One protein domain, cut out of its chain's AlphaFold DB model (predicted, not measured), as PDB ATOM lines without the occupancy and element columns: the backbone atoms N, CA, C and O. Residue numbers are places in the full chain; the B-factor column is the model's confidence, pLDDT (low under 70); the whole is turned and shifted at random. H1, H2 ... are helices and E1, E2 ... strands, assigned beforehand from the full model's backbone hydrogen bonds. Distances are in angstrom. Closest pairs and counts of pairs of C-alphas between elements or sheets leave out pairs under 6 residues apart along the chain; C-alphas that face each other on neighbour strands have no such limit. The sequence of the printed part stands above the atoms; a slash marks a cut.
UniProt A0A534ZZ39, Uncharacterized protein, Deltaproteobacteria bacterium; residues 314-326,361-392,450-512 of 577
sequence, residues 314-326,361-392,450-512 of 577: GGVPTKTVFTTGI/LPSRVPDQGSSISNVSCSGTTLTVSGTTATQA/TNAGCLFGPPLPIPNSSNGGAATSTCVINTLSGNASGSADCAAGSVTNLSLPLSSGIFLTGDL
ATOM      1  N   GLY A 314     -34.893-109.942 160.053       72.94
ATOM      2  CA  GLY A 314     -34.201-109.525 161.282       72.94
ATOM      3  C   GLY A 314     -34.498-110.365 162.535       72.94
ATOM      4  O   GLY A 314     -33.972-110.050 163.600       72.94
ATOM      5  N   GLY A 315     -35.274-111.450 162.416       76.25
ATOM      6  CA  GLY A 315     -35.602-112.358 163.524       76.25
ATOM      7  C   GLY A 315     -36.988-112.099 164.117       76.25
ATOM      8  O   GLY A 315     -37.775-111.346 163.554       76.25
ATOM      9  N   VAL A 316     -37.309-112.747 165.243       82.75
ATOM     10  CA  VAL A 316     -38.633-112.625 165.883       82.75
ATOM     11  C   VAL A 316     -38.740-111.282 166.615       82.75
ATOM     12  O   VAL A 316     -38.075-111.109 167.642       82.75
ATOM     13  N   PRO A 317     -39.561-110.324 166.142       84.44
ATOM     14  CA  PRO A 317     -39.733-109.065 166.844       84.44
ATOM     15  C   PRO A 317     -40.540-109.298 168.120       84.44
ATOM     16  O   PRO A 317     -41.535-110.019 168.126       84.44
ATOM     17  N   THR A 318     -40.122-108.655 169.207       86.56
ATOM     18  CA  THR A 318     -40.844-108.692 170.490       86.56
ATOM     19  C   THR A 318     -41.631-107.410 170.752       86.56
ATOM     20  O   THR A 318     -42.522-107.392 171.601       86.56
ATOM     21  N   LYS A 319     -41.317-106.329 170.024       89.00
ATOM     22  CA  LYS A 319     -41.958-105.019 170.145       89.00
ATOM     23  C   LYS A 319     -42.097-104.340 168.789       89.00
ATOM     24  O   LYS A 319     -41.291-104.566 167.892       89.00
ATOM     25  N   THR A 320     -43.081-103.458 168.692       87.44
ATOM     26  CA  THR A 320     -43.262-102.505 167.596       87.44
ATOM     27  C   THR A 320     -43.390-101.096 168.168       87.44
ATOM     28  O   THR A 320     -43.822-100.926 169.312       87.44
ATOM     29  N   VAL A 321     -42.982-100.091 167.398       88.06
ATOM     30  CA  VAL A 321     -43.058 -98.681 167.787       88.06
ATOM     31  C   VAL A 321     -43.905 -97.947 166.764       88.06
ATOM     32  O   VAL A 321     -43.593 -97.943 165.576       88.06
ATOM     33  N   PHE A 322     -44.961 -97.306 167.242       83.44
ATOM     34  CA  PHE A 322     -45.791 -96.404 166.462       83.44
ATOM     35  C   PHE A 322     -45.365 -94.980 166.752       83.44
ATOM     36  O   PHE A 322     -45.272 -94.606 167.918       83.44
ATOM     37  N   THR A 323     -45.140 -94.191 165.712       83.12
ATOM     38  CA  THR A 323     -44.854 -92.763 165.834       83.12
ATOM     39  C   THR A 323     -45.994 -92.004 165.174       83.12
ATOM     40  O   THR A 323     -46.325 -92.286 164.024       83.12
ATOM     41  N   THR A 324     -46.632 -91.083 165.895       78.00
ATOM     42  CA  THR A 324     -47.660 -90.218 165.312       78.00
ATOM     43  C   THR A 324     -47.028 -89.351 164.232       78.00
ATOM     44  O   THR A 324     -45.939 -88.817 164.428       78.00
ATOM     45  N   GLY A 325     -47.705 -89.253 163.090       74.12
ATOM     46  CA  GLY A 325     -47.386 -88.319 162.017       74.12
ATOM     47  C   GLY A 325     -48.438 -87.217 161.931       74.12
ATOM     48  O   GLY A 325     -49.533 -87.340 162.490       74.12
ATOM     49  N   ILE A 326     -48.140 -86.156 161.184       71.00
ATOM     50  CA  ILE A 326     -49.145 -85.156 160.815       71.00
ATOM     51  C   ILE A 326     -50.146 -85.815 159.859       71.00
ATOM     52  O   ILE A 326     -49.796 -86.173 158.737       71.00
ATOM     53  N   LEU A 361     -60.948 -76.055 165.941       63.53
ATOM     54  CA  LEU A 361     -60.873 -77.504 165.746       63.53
ATOM     55  C   LEU A 361     -60.409 -77.820 164.313       63.53
ATOM     56  O   LEU A 361     -60.727 -77.054 163.401       63.53
ATOM     57  N   PRO A 362     -59.727 -78.957 164.089       65.81
ATOM     58  CA  PRO A 362     -59.277 -79.915 165.103       65.81
ATOM     59  C   PRO A 362     -58.112 -79.389 165.949       65.81
ATOM     60  O   PRO A 362     -57.257 -78.652 165.459       65.81
ATOM     61  N   SER A 363     -58.024 -79.842 167.202       67.75
ATOM     62  CA  SER A 363     -56.754 -79.748 167.925       67.75
ATOM     63  C   SER A 363     -55.767 -80.728 167.294       67.75
ATOM     64  O   SER A 363     -56.106 -81.891 167.054       67.75
ATOM     65  N   ARG A 364     -54.561 -80.252 166.971       65.88
ATOM     66  CA  ARG A 364     -53.526 -81.085 166.354       65.88
ATOM     67  C   ARG A 364     -52.951 -82.020 167.407       65.88
ATOM     68  O   ARG A 364     -52.396 -81.556 168.404       65.88
ATOM     69  N   VAL A 365     -53.053 -83.326 167.171       68.19
ATOM     70  CA  VAL A 365     -52.257 -84.295 167.927       68.19
ATOM     71  C   VAL A 365     -50.778 -84.034 167.595       68.19
ATOM     72  O   VAL A 365     -50.450 -83.903 166.416       68.19
ATOM     73  N   PRO A 366     -49.890 -83.898 168.595       64.50
ATOM     74  CA  PRO A 366     -48.479 -83.644 168.388       64.50
ATOM     75  C   PRO A 366     -47.854 -84.695 167.482       64.50
ATOM     76  O   PRO A 366     -48.075 -85.900 167.636       64.50
ATOM     77  N   ASP A 367     -47.060 -84.205 166.543       69.44
ATOM     78  CA  ASP A 367     -46.219 -85.030 165.695       69.44
ATOM     79  C   ASP A 367     -45.105 -85.688 166.530       69.44
ATOM     80  O   ASP A 367     -44.679 -85.150 167.558       69.44
ATOM     81  N   GLN A 368     -44.627 -86.847 166.081       76.44
ATOM     82  CA  GLN A 368     -43.519 -87.603 166.678       76.44
ATOM     83  C   GLN A 368     -43.769 -88.185 168.086       76.44
ATOM     84  O   GLN A 368     -42.832 -88.577 168.790       76.44
ATOM     85  N   GLY A 369     -45.027 -88.301 168.514       76.62
ATOM     86  CA  GLY A 369     -45.399 -89.054 169.711       76.62
ATOM     87  C   GLY A 369     -45.185 -90.547 169.482       76.62
ATOM     88  O   GLY A 369     -45.733 -91.103 168.541       76.62
ATOM     89  N   SER A 370     -44.387 -91.213 170.322       84.38
ATOM     90  CA  SER A 370     -44.062 -92.631 170.122       84.38
ATOM     91  C   SER A 370     -44.728 -93.544 171.154       84.38
ATOM     92  O   SER A 370     -44.498 -93.372 172.352       84.38
ATOM     93  N   SER A 371     -45.427 -94.575 170.695       88.38
ATOM     94  CA  SER A 371     -46.074 -95.602 171.515       88.38
ATOM     95  C   SER A 371     -45.501 -96.978 171.186       88.38
ATOM     96  O   SER A 371     -45.447 -97.384 170.030       88.38
ATOM     97  N   ILE A 372     -45.052 -97.700 172.206       91.50
ATOM     98  CA  ILE A 372     -44.393 -99.000 172.076       91.50
ATOM     99  C   ILE A 372     -45.408-100.084 172.428       91.50
ATOM    100  O   ILE A 372     -46.027-100.030 173.491       91.50
ATOM    101  N   SER A 373     -45.558-101.097 171.585       91.62
ATOM    102  CA  SER A 373     -46.442-102.245 171.823       91.62
ATOM    103  C   SER A 373     -45.668-103.555 171.754       91.62
ATOM    104  O   SER A 373     -44.635-103.641 171.095       91.62
ATOM    105  N   ASN A 374     -46.156-104.570 172.463       91.06
ATOM    106  CA  ASN A 374     -45.617-105.917 172.420       91.06
ATOM    107  C   ASN A 374     -46.131-106.589 171.157       91.06
ATOM    108  O   ASN A 374     -47.240-106.309 170.695       91.06
ATOM    109  N   VAL A 375     -45.331-107.499 170.625       90.19
ATOM    110  CA  VAL A 375     -45.695-108.244 169.430       90.19
ATOM    111  C   VAL A 375     -45.399-109.718 169.636       90.19
ATOM    112  O   VAL A 375     -44.335-110.078 170.138       90.19
ATOM    113  N   SER A 376     -46.340-110.566 169.236       88.00
ATOM    114  CA  SER A 376     -46.094-111.985 168.996       88.00
ATOM    115  C   SER A 376     -46.182-112.273 167.502       88.00
ATOM    116  O   SER A 376     -46.925-111.617 166.781       88.00
ATOM    117  N   CYS A 377     -45.397-113.233 167.023       85.38
ATOM    118  CA  CYS A 377     -45.266-113.506 165.599       85.38
ATOM    119  C   CYS A 377     -45.722-114.927 165.261       85.38
ATOM    120  O   CYS A 377     -45.351-115.874 165.956       85.38
ATOM    121  N   SER A 378     -46.497-115.057 164.184       83.38
ATOM    122  CA  SER A 378     -46.903-116.323 163.572       83.38
ATOM    123  C   SER A 378     -46.855-116.182 162.048       83.38
ATOM    124  O   SER A 378     -47.611-115.406 161.466       83.38
ATOM    125  N   GLY A 379     -45.946-116.894 161.385       83.12
ATOM    126  CA  GLY A 379     -45.659-116.678 159.967       83.12
ATOM    127  C   GLY A 379     -45.082-115.278 159.733       83.12
ATOM    128  O   GLY A 379     -44.080-114.912 160.346       83.12
ATOM    129  N   THR A 380     -45.714-114.488 158.866       82.06
ATOM    130  CA  THR A 380     -45.403-113.057 158.666       82.06
ATOM    131  C   THR A 380     -46.279-112.136 159.517       82.06
ATOM    132  O   THR A 380     -46.033-110.931 159.585       82.06
ATOM    133  N   THR A 381     -47.296-112.687 160.183       81.62
ATOM    134  CA  THR A 381     -48.275-111.925 160.951       81.62
ATOM    135  C   THR A 381     -47.760-111.634 162.354       81.62
ATOM    136  O   THR A 381     -47.308-112.517 163.084       81.62
ATOM    137  N   LEU A 382     -47.871-110.371 162.733       86.25
ATOM    138  CA  LEU A 382     -47.498-109.801 164.011       86.25
ATOM    139  C   LEU A 382     -48.762-109.422 164.780       86.25
ATOM    140  O   LEU A 382     -49.418-108.440 164.452       86.25
ATOM    141  N   THR A 383     -49.095-110.153 165.835       87.56
ATOM    142  CA  THR A 383     -50.204-109.790 166.720       87.56
ATOM    143  C   THR A 383     -49.725-108.752 167.728       87.56
ATOM    144  O   THR A 383     -48.824-109.012 168.528       87.56
ATOM    145  N   VAL A 384     -50.336-107.570 167.700       91.00
ATOM    146  CA  VAL A 384     -50.001-106.444 168.574       91.00
ATOM    147  C   VAL A 384     -50.766-106.563 169.891       91.00
ATOM    148  O   VAL A 384     -51.967-106.830 169.907       91.00
ATOM    149  N   SER A 385     -50.073-106.326 171.002       91.12
ATOM    150  CA  SER A 385     -50.645-106.256 172.348       91.12
ATOM    151  C   SER A 385     -50.034-105.107 173.157       91.12
ATOM    152  O   SER A 385     -48.959-104.593 172.836       91.12
ATOM    153  N   GLY A 386     -50.718-104.678 174.215       89.38
ATOM    154  CA  GLY A 386     -50.250-103.584 175.066       89.38
ATOM    155  C   GLY A 386     -48.924-103.872 175.792       89.38
ATOM    156  O   GLY A 386     -48.578-105.018 176.094       89.38
ATOM    157  N   THR A 387     -48.174-102.806 176.083       93.44
ATOM    158  CA  THR A 387     -46.979-102.824 176.947       93.44
ATOM    159  C   THR A 387     -47.231-102.113 178.267       93.44
ATOM    160  O   THR A 387     -47.919-101.093 178.324       93.44
ATOM    161  N   THR A 388     -46.603-102.594 179.340       90.62
ATOM    162  CA  THR A 388     -46.505-101.838 180.598       90.62
ATOM    163  C   THR A 388     -45.478-100.704 180.493       90.62
ATOM    164  O   THR A 388     -44.590-100.730 179.639       90.62
ATOM    165  N   ALA A 389     -45.543 -99.720 181.399       85.81
ATOM    166  CA  ALA A 389     -44.563 -98.629 181.482       85.81
ATOM    167  C   ALA A 389     -43.113 -99.132 181.597       85.81
ATOM    168  O   ALA A 389     -42.220 -98.618 180.920       85.81
ATOM    169  N   THR A 390     -42.892-100.173 182.401       86.56
ATOM    170  CA  THR A 390     -41.582-100.811 182.581       86.56
ATOM    171  C   THR A 390     -41.117-101.533 181.319       86.56
ATOM    172  O   THR A 390     -39.950-101.434 180.957       86.56
ATOM    173  N   GLN A 391     -42.021-102.233 180.623       87.88
ATOM    174  CA  GLN A 391     -41.693-102.916 179.370       87.88
ATOM    175  C   GLN A 391     -41.359-101.921 178.259       87.88
ATOM    176  O   GLN A 391     -40.422-102.162 177.505       87.88
ATOM    177  N   ALA A 392     -42.101-100.822 178.137       86.12
ATOM    178  CA  ALA A 392     -41.846 -99.816 177.114       86.12
ATOM    179  C   ALA A 392     -40.497 -99.112 177.333       86.12
ATOM    180  O   ALA A 392     -39.708 -98.991 176.397       86.12
ATOM    181  N   THR A 450     -48.455 -98.824 176.158       93.81
ATOM    182  CA  THR A 450     -49.723 -99.016 175.439       93.81
ATOM    183  C   THR A 450     -50.750 -99.883 176.170       93.81
ATOM    184  O   THR A 450     -51.731-100.331 175.579       93.81
ATOM    185  N   ASN A 451     -50.556-100.125 177.464       92.44
ATOM    186  CA  ASN A 451     -51.595-100.692 178.321       92.44
ATOM    187  C   ASN A 451     -52.630 -99.639 178.731       92.44
ATOM    188  O   ASN A 451     -52.370 -98.433 178.703       92.44
ATOM    189  N   ALA A 452     -53.788-100.113 179.190       91.38
ATOM    190  CA  ALA A 452     -54.771 -99.266 179.849       91.38
ATOM    191  C   ALA A 452     -54.108 -98.443 180.973       91.38
ATOM    192  O   ALA A 452     -53.356 -98.976 181.793       91.38
ATOM    193  N   GLY A 453     -54.375 -97.136 180.997       85.25
ATOM    194  CA  GLY A 453     -53.780 -96.178 181.932       85.25
ATOM    195  C   GLY A 453     -52.517 -95.464 181.431       85.25
ATOM    196  O   GLY A 453     -52.092 -94.503 182.070       85.25
ATOM    197  N   CYS A 454     -51.931 -95.876 180.301       90.31
ATOM    198  CA  CYS A 454     -50.829 -95.152 179.657       90.31
ATOM    199  C   CYS A 454     -51.330 -93.880 178.952       90.31
ATOM    200  O   CYS A 454     -52.477 -93.815 178.505       90.31
ATOM    201  N   LEU A 455     -50.475 -92.861 178.855       87.81
ATOM    202  CA  LEU A 455     -50.803 -91.593 178.202       87.81
ATOM    203  C   LEU A 455     -50.613 -91.705 176.687       87.81
ATOM    204  O   LEU A 455     -49.625 -92.270 176.222       87.81
ATOM    205  N   PHE A 456     -51.533 -91.124 175.920       86.38
ATOM    206  CA  PHE A 456     -51.412 -90.998 174.470       86.38
ATOM    207  C   PHE A 456     -50.931 -89.589 174.111       86.38
ATOM    208  O   PHE A 456     -51.725 -88.682 173.845       86.38
ATOM    209  N   GLY A 457     -49.608 -89.423 174.143       80.12
ATOM    210  CA  GLY A 457     -48.936 -88.145 173.917       80.12
ATOM    211  C   GLY A 457     -49.041 -87.166 175.097       80.12
ATOM    212  O   GLY A 457     -49.641 -87.482 176.130       80.12
ATOM    213  N   PRO A 458     -48.434 -85.974 174.962       75.88
ATOM    214  CA  PRO A 458     -48.476 -84.949 175.997       75.88
ATOM    215  C   PRO A 458     -49.865 -84.278 176.079       75.88
ATOM    216  O   PRO A 458     -50.651 -84.362 175.130       75.88
ATOM    217  N   PRO A 459     -50.180 -83.570 177.183       77.44
ATOM    218  CA  PRO A 459     -51.428 -82.818 177.318       77.44
ATOM    219  C   PRO A 459     -51.639 -81.815 176.176       77.44
ATOM    220  O   PRO A 459     -50.740 -81.043 175.844       77.44
ATOM    221  N   LEU A 460     -52.847 -81.788 175.613       76.62
ATOM    222  CA  LEU A 460     -53.198 -80.927 174.486       76.62
ATOM    223  C   LEU A 460     -53.875 -79.650 174.978       76.62
ATOM    224  O   LEU A 460     -54.943 -79.738 175.589       76.62
ATOM    225  N   PRO A 461     -53.307 -78.457 174.736       72.69
ATOM    226  CA  PRO A 461     -53.954 -77.216 175.135       72.69
ATOM    227  C   PRO A 461     -55.277 -77.033 174.386       72.69
ATOM    228  O   PRO A 461     -55.388 -77.367 173.205       72.69
ATOM    229  N   ILE A 462     -56.279 -76.477 175.070       71.12
ATOM    230  CA  ILE A 462     -57.537 -76.065 174.450       71.12
ATOM    231  C   ILE A 462     -57.416 -74.581 174.065       71.12
ATOM    232  O   ILE A 462     -57.441 -73.719 174.954       71.12
ATOM    233  N   PRO A 463     -57.258 -74.257 172.767       63.19
ATOM    234  CA  PRO A 463     -57.210 -72.873 172.315       63.19
ATOM    235  C   PRO A 463     -58.569 -72.193 172.507       63.19
ATOM    236  O   PRO A 463     -59.613 -72.777 172.227       63.19
ATOM    237  N   ASN A 464     -58.566 -70.936 172.950       60.84
ATOM    238  CA  ASN A 464     -59.776 -70.121 173.048       60.84
ATOM    239  C   ASN A 464     -59.734 -69.009 171.994       60.84
ATOM    240  O   ASN A 464     -58.890 -68.109 172.062       60.84
ATOM    241  N   SER A 465     -60.652 -69.043 171.027       61.38
ATOM    242  CA  SER A 465     -60.712 -68.049 169.948       61.38
ATOM    243  C   SER A 465     -60.978 -66.637 170.470       61.38
ATOM    244  O   SER A 465     -60.481 -65.674 169.892       61.38
ATOM    245  N   SER A 466     -61.691 -66.501 171.592       61.19
ATOM    246  CA  SER A 466     -61.960 -65.207 172.235       61.19
ATOM    247  C   SER A 466     -60.707 -64.560 172.838       61.19
ATOM    248  O   SER A 466     -60.729 -63.371 173.138       61.19
ATOM    249  N   ASN A 467     -59.607 -65.313 172.967       61.16
ATOM    250  CA  ASN A 467     -58.297 -64.825 173.408       61.16
ATOM    251  C   ASN A 467     -57.265 -64.835 172.263       61.16
ATOM    252  O   ASN A 467     -56.079 -65.061 172.498       61.16
ATOM    253  N   GLY A 468     -57.702 -64.666 171.008       57.22
ATOM    254  CA  GLY A 468     -56.799 -64.661 169.849       57.22
ATOM    255  C   GLY A 468     -56.115 -66.009 169.594       57.22
ATOM    256  O   GLY A 468     -55.006 -66.044 169.072       57.22
ATOM    257  N   GLY A 469     -56.743 -67.117 170.007       57.97
ATOM    258  CA  GLY A 469     -56.172 -68.462 169.892       57.97
ATOM    259  C   GLY A 469     -55.210 -68.838 171.022       57.97
ATOM    260  O   GLY A 469     -54.684 -69.950 171.014       57.97
ATOM    261  N   ALA A 470     -55.003 -67.965 172.017       56.69
ATOM    262  CA  ALA A 470     -54.235 -68.318 173.204       56.69
ATOM    263  C   ALA A 470     -54.915 -69.472 173.957       56.69
ATOM    264  O   ALA A 470     -56.139 -69.485 174.139       56.69
ATOM    265  N   ALA A 471     -54.114 -70.440 174.405       57.09
ATOM    266  CA  ALA A 471     -54.594 -71.518 175.254       57.09
ATOM    267  C   ALA A 471     -55.207 -70.916 176.526       57.09
ATOM    268  O   ALA A 471     -54.527 -70.255 177.313       57.09
ATOM    269  N   THR A 472     -56.504 -71.135 176.742       56.91
ATOM    270  CA  THR A 472     -57.047 -71.055 178.104       56.91
ATOM    271  C   THR A 472     -56.296 -72.069 178.962       56.91
ATOM    272  O   THR A 472     -55.802 -73.050 178.419       56.91
ATOM    273  N   SER A 473     -56.172 -71.858 180.277       57.72
ATOM    274  CA  SER A 473     -55.471 -72.755 181.222       57.72
ATOM    275  C   SER A 473     -56.153 -74.128 181.392       57.72
ATOM    276  O   SER A 473     -56.325 -74.625 182.504       57.72
ATOM    277  N   THR A 474     -56.610 -74.713 180.291       68.88
ATOM    278  CA  THR A 474     -57.401 -75.917 180.168       68.88
ATOM    279  C   THR A 474     -56.758 -76.806 179.107       68.88
ATOM    280  O   THR A 474     -56.488 -76.349 177.995       68.88
ATOM    281  N   CYS A 475     -56.502 -78.066 179.440       72.31
ATOM    282  CA  CYS A 475     -55.901 -79.038 178.528       72.31
ATOM    283  C   CYS A 475     -56.708 -80.338 178.491       72.31
ATOM    284  O   CYS A 475     -57.437 -80.664 179.431       72.31
ATOM    285  N   VAL A 476     -56.576 -81.071 177.389       78.75
ATOM    286  CA  VAL A 476     -57.086 -82.430 177.227       78.75
ATOM    287  C   VAL A 476     -55.939 -83.403 177.455       78.75
ATOM    288  O   VAL A 476     -54.903 -83.306 176.803       78.75
ATOM    289  N   ILE A 477     -56.124 -84.354 178.364       83.56
ATOM    290  CA  ILE A 477     -55.205 -85.480 178.541       83.56
ATOM    291  C   ILE A 477     -55.875 -86.717 177.962       83.56
ATOM    292  O   ILE A 477     -56.989 -87.064 178.365       83.56
ATOM    293  N   ASN A 478     -55.189 -87.371 177.029       84.00
ATOM    294  CA  ASN A 478     -55.629 -88.627 176.443       84.00
ATOM    295  C   ASN A 478     -54.950 -89.786 177.170       84.00
ATOM    296  O   ASN A 478     -53.723 -89.856 177.238       84.00
ATOM    297  N   THR A 479     -55.758 -90.705 177.676       87.12
ATOM    298  CA  THR A 479     -55.302 -91.909 178.366       87.12
ATOM    299  C   THR A 479     -55.880 -93.121 177.659       87.12
ATOM    300  O   THR A 479     -57.055 -93.128 177.298       87.12
ATOM    301  N   LEU A 480     -55.084 -94.166 177.481       88.75
ATOM    302  CA  LEU A 480     -55.561 -95.429 176.932       88.75
ATOM    303  C   LEU A 480     -56.573 -96.062 177.895       88.75
ATOM    304  O   LEU A 480     -56.261 -96.322 179.058       88.75
ATOM    305  N   SER A 481     -57.798 -96.285 177.422       88.69
ATOM    306  CA  SER A 481     -58.891 -96.887 178.199       88.69
ATOM    307  C   SER A 481     -58.883 -98.417 178.150       88.69
ATOM    308  O   SER A 481     -59.533 -99.070 178.963       88.69
ATOM    309  N   GLY A 482     -58.097 -98.987 177.240       88.81
ATOM    310  CA  GLY A 482     -57.848-100.413 177.082       88.81
ATOM    311  C   GLY A 482     -56.433-100.651 176.561       88.81
ATOM    312  O   GLY A 482     -55.744 -99.717 176.153       88.81
ATOM    313  N   ASN A 483     -55.988-101.905 176.591       89.06
ATOM    314  CA  ASN A 483     -54.689-102.270 176.029       89.06
ATOM    315  C   ASN A 483     -54.713-102.129 174.502       89.06
ATOM    316  O   ASN A 483     -55.730-102.427 173.871       89.06
ATOM    317  N   ALA A 484     -53.580-101.748 173.914       88.25
ATOM    318  CA  ALA A 484     -53.408-101.817 172.471       88.25
ATOM    319  C   ALA A 484     -53.654-103.236 171.960       88.25
ATOM    320  O   ALA A 484     -53.261-104.224 172.589       88.25
ATOM    321  N   SER A 485     -54.289-103.313 170.800       87.19
ATOM    322  CA  SER A 485     -54.518-104.555 170.071       87.19
ATOM    323  C   SER A 485     -54.459-104.284 168.576       87.19
ATOM    324  O   SER A 485     -54.648-103.149 168.142       87.19
ATOM    325  N   GLY A 486     -54.170-105.306 167.783       86.06
ATOM    326  CA  GLY A 486     -54.160-105.183 166.330       86.06
ATOM    327  C   GLY A 486     -53.289-106.240 165.680       86.06
ATOM    328  O   GLY A 486     -52.811-107.164 166.341       86.06
ATOM    329  N   SER A 487     -53.070-106.078 164.382       82.00
ATOM    330  CA  SER A 487     -52.209-106.954 163.601       82.00
ATOM    331  C   SER A 487     -51.246-106.128 162.755       82.00
ATOM    332  O   SER A 487     -51.536-105.000 162.369       82.00
ATOM    333  N   ALA A 488     -50.091-106.679 162.445       81.44
ATOM    334  CA  ALA A 488     -49.172-106.147 161.459       81.44
ATOM    335  C   ALA A 488     -48.624-107.295 160.612       81.44
ATOM    336  O   ALA A 488     -48.753-108.462 160.969       81.44
ATOM    337  N   ASP A 489     -48.031-106.967 159.478       80.88
ATOM    338  CA  ASP A 489     -47.331-107.921 158.631       80.88
ATOM    339  C   ASP A 489     -45.893-107.432 158.460       80.88
ATOM    340  O   ASP A 489     -45.643-106.337 157.953       80.88
ATOM    341  N   CYS A 490     -44.942-108.234 158.930       79.06
ATOM    342  CA  CYS A 490     -43.527-107.887 158.891       79.06
ATOM    343  C   CYS A 490     -42.852-108.157 157.543       79.06
ATOM    344  O   CYS A 490     -41.750-107.661 157.321       79.06
ATOM    345  N   ALA A 491     -43.483-108.925 156.653       72.25
ATOM    346  CA  ALA A 491     -43.047-109.058 155.268       72.25
ATOM    347  C   ALA A 491     -43.536-107.872 154.425       72.25
ATOM    348  O   ALA A 491     -42.791-107.380 153.579       72.25
ATOM    349  N   ALA A 492     -44.752-107.381 154.683       69.38
ATOM    350  CA  ALA A 492     -45.309-106.208 154.006       69.38
ATOM    351  C   ALA A 492     -44.859-104.870 154.622       69.38
ATOM    352  O   ALA A 492     -44.940-103.833 153.968       69.38
ATOM    353  N   GLY A 493     -44.401-104.872 155.879       71.31
ATOM    354  CA  GLY A 493     -44.061-103.653 156.618       71.31
ATOM    355  C   GLY A 493     -45.283-102.797 156.976       71.31
ATOM    356  O   GLY A 493     -45.146-101.597 157.198       71.31
ATOM    357  N   SER A 494     -46.477-103.394 157.018       72.19
ATOM    358  CA  SER A 494     -47.750-102.697 157.230       72.19
ATOM    359  C   SER A 494     -48.397-103.075 158.558       72.19
ATOM    360  O   SER A 494     -48.292-104.214 159.003       72.19
ATOM    361  N   VAL A 495     -49.139-102.147 159.160       70.94
ATOM    362  CA  VAL A 495     -49.955-102.397 160.357       70.94
ATOM    363  C   VAL A 495     -51.421-102.267 159.968       70.94
ATOM    364  O   VAL A 495     -51.830-101.254 159.411       70.94
ATOM    365  N   THR A 496     -52.215-103.287 160.271       69.38
ATOM    366  CA  THR A 496     -53.644-103.361 159.957       69.38
ATOM    367  C   THR A 496     -54.452-103.427 161.249       69.38
ATOM    368  O   THR A 496     -54.184-104.266 162.112       69.38
ATOM    369  N   ASN A 497     -55.483-102.592 161.375       69.00
ATOM    370  CA  ASN A 497     -56.419-102.626 162.506       69.00
ATOM    371  C   ASN A 497     -55.760-102.394 163.879       69.00
ATOM    372  O   ASN A 497     -56.130-103.039 164.861       69.00
ATOM    373  N   LEU A 498     -54.783-101.481 163.969       82.25
ATOM    374  CA  LEU A 498     -54.288-101.028 165.268       82.25
ATOM    375  C   LEU A 498     -55.403-100.276 166.001       82.25
ATOM    376  O   LEU A 498     -55.836 -99.208 165.574       82.25
ATOM    377  N   SER A 499     -55.828-100.825 167.131       82.94
ATOM    378  CA  SER A 499     -56.819-100.233 168.014       82.94
ATOM    379  C   SER A 499     -56.148 -99.716 169.281       82.94
ATOM    380  O   SER A 499     -55.545-100.471 170.052       82.94
ATOM    381  N   LEU A 500     -56.272 -98.406 169.486       85.44
ATOM    382  CA  LEU A 500     -55.853 -97.684 170.682       85.44
ATOM    383  C   LEU A 500     -57.091 -96.996 171.264       85.44
ATOM    384  O   LEU A 500     -57.381 -95.857 170.906       85.44
ATOM    385  N   PRO A 501     -57.875 -97.680 172.111       83.62
ATOM    386  CA  PRO A 501     -59.057 -97.072 172.701       83.62
ATOM    387  C   PRO A 501     -58.625 -95.960 173.663       83.62
ATOM    388  O   PRO A 501     -57.860 -96.195 174.600       83.62
ATOM    389  N   LEU A 502     -59.095 -94.736 173.419       85.06
ATOM    390  CA  LEU A 502     -58.736 -93.551 174.199       85.06
ATOM    391  C   LEU A 502     -59.899 -93.097 175.083       85.06
ATOM    392  O   LEU A 502     -61.067 -93.170 174.710       85.06
ATOM    393  N   SER A 503     -59.555 -92.583 176.257       84.69
ATOM    394  CA  SER A 503     -60.405 -91.769 177.118       84.69
ATOM    395  C   SER A 503     -59.760 -90.395 177.257       84.69
ATOM    396  O   SER A 503     -58.592 -90.291 177.632       84.69
ATOM    397  N   SER A 504     -60.526 -89.340 177.001       82.56
ATOM    398  CA  SER A 504     -60.048 -87.957 177.069       82.56
ATOM    399  C   SER A 504     -60.640 -87.247 178.286       82.56
ATOM    400  O   SER A 504     -61.857 -87.216 178.464       82.56
ATOM    401  N   GLY A 505     -59.785 -86.667 179.128       79.50
ATOM    402  CA  GLY A 505     -60.187 -85.845 180.273       79.50
ATOM    403  C   GLY A 505     -59.818 -84.379 180.065       79.50
ATOM    404  O   GLY A 505     -58.724 -84.089 179.590       79.50
ATOM    405  N   ILE A 506     -60.709 -83.457 180.440       77.56
ATOM    406  CA  ILE A 506     -60.461 -82.009 180.390       77.56
ATOM    407  C   ILE A 506     -60.065 -81.520 181.787       77.56
ATOM    408  O   ILE A 506     -60.804 -81.725 182.750       77.56
ATOM    409  N   PHE A 507     -58.925 -80.839 181.896       69.19
ATOM    410  CA  PHE A 507     -58.366 -80.358 183.161       69.19
ATOM    411  C   PHE A 507     -58.249 -78.839 183.150       69.19
ATOM    412  O   PHE A 507     -57.752 -78.288 182.181       69.19
ATOM    413  N   LEU A 508     -58.675 -78.162 184.225       58.22
ATOM    414  CA  LEU A 508     -58.646 -76.692 184.367       58.22
ATOM    415  C   LEU A 508     -57.419 -76.170 185.142       58.22
ATOM    416  O   LEU A 508     -57.349 -74.993 185.489       58.22
ATOM    417  N   THR A 509     -56.470 -77.040 185.475       53.31
ATOM    418  CA  THR A 509     -55.326 -76.703 186.332       53.31
ATOM    419  C   THR A 509     -54.043 -76.613 185.513       53.31
ATOM    420  O   THR A 509     -53.116 -77.362 185.779       53.31
ATOM    421  N   GLY A 510     -54.009 -75.691 184.540       48.44
ATOM    422  CA  GLY A 510     -52.788 -75.188 183.890       48.44
ATOM    423  C   GLY A 510     -52.007 -76.196 183.039       48.44
ATOM    424  O   GLY A 510     -51.999 -77.398 183.285       48.44
ATOM    425  N   ASP A 511     -51.322 -75.704 182.010       46.78
ATOM    426  CA  ASP A 511     -50.271 -76.495 181.379       46.78
ATOM    427  C   ASP A 511     -49.111 -76.729 182.385       46.78
ATOM    428  O   ASP A 511     -48.978 -76.034 183.395       46.78
ATOM    429  N   LEU A 512     -48.281 -77.749 182.145       45.28
ATOM    430  CA  LEU A 512     -47.126 -78.090 182.995       45.28
ATOM    431  C   LEU A 512     -45.961 -77.074 182.894       45.28
ATOM    432  O   LEU A 512     -44.885 -77.307 183.461       45.28
TER     433      LEU A 512
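What this domain is: This is residues 314 to 326, 361 to 392 and 450 to 512 of the 577 residues of an uncharacterized protein of Deltaproteobacteria bacterium (UniProt A0A534ZZ39). A curled, antiparallel sheet of five strands, like part of a barrel, makes one end of a long model, and a small antiparallel sheet of three strands makes the other end. The sheets sit end to end rather than face to face, joined where E7 runs on into E8 and where E5 leads to E6; the short helix H1 only grazes the large sheet. The printed part has 108 residues, with the named elements E1 E2 E3 H1 E4 E5 E6 E7 E8 along the chain, and is mostly strand. The sheet orders are E1 E2 E3 E6 E7 and E4 E5 E8. The whole is loose, with a radius of gyration of the C-alphas of 16.6 A, and its outline is a rod of 55 by 25 by 19 A.

Where its parts are: Start in the large sheet: find C-alpha 319 at (-41.958, -105.019, 170.145), where E1, residues 319 to 323, begins. E2 covers residues 370 to 378 over 24.7 A, E3 residues 381 to 385, E6 residues 485 to 489 and E7 residues 494 to 499. H1 is residues 389 to 392. In the small sheet look for E4 at residues 460 to 463, E5 at 471 to 480, 24.0 A long, and E8 at 502 to 507, 16.0 A long, which ends with C-alpha 507 at (-58.366, -80.358, 183.161).

How they stand to each other: In the strongly twisted large sheet, E1 and E7 are the edge strands. E2 is staggered: its residues 370 to 374 pair with E1, where N 322 and O 371 are 2.8 A apart, and its residues 374 to 378 pair with E3, where N 376 and O 383 are 3.0 A apart. Next, look at E3 beside E6, with N 382 and O 488 at 2.7 A, and at the hairpin E6 and E7, with N 489 and O 494 at 2.8 A. The closest C-alphas of E2 and H1 are those of Ile 372 and Ala 392, 5.7 A apart. H1 is too short for any O i to N i+4 pair, and its one O i to N i+3 pair is not within hydrogen-bond range. E7 runs on into E8 across residues 500 and 501, at 59 degrees. In the small sheet, E5 is the inner strand and bends by 63 degrees at residue 474. E4 and E5 form a hairpin, with N 460 and O 476 at 2.8 A; E5 and E8 have N 477 and O 505 at 2.9 A. E1 and E8 are apart, and so are E3 and E5.

The domain as a whole: The two C-alphas farthest apart are those of Gly 379 and Ser 466, 55.4 A. Residues 327 to 360 are not printed, with C-alphas 326 and 361 14.8 A apart; residues 393 to 449 are also not printed, with C-alphas 392 and 450 8.1 A apart. Of the links that are printed whole, E4 to E5 is short and the others are tight. Mean pLDDT of the printed part is 77.8; look for values under 70 at residues 361 to 367, 463 to 474, 492, 496 to 497 and 507 to 512.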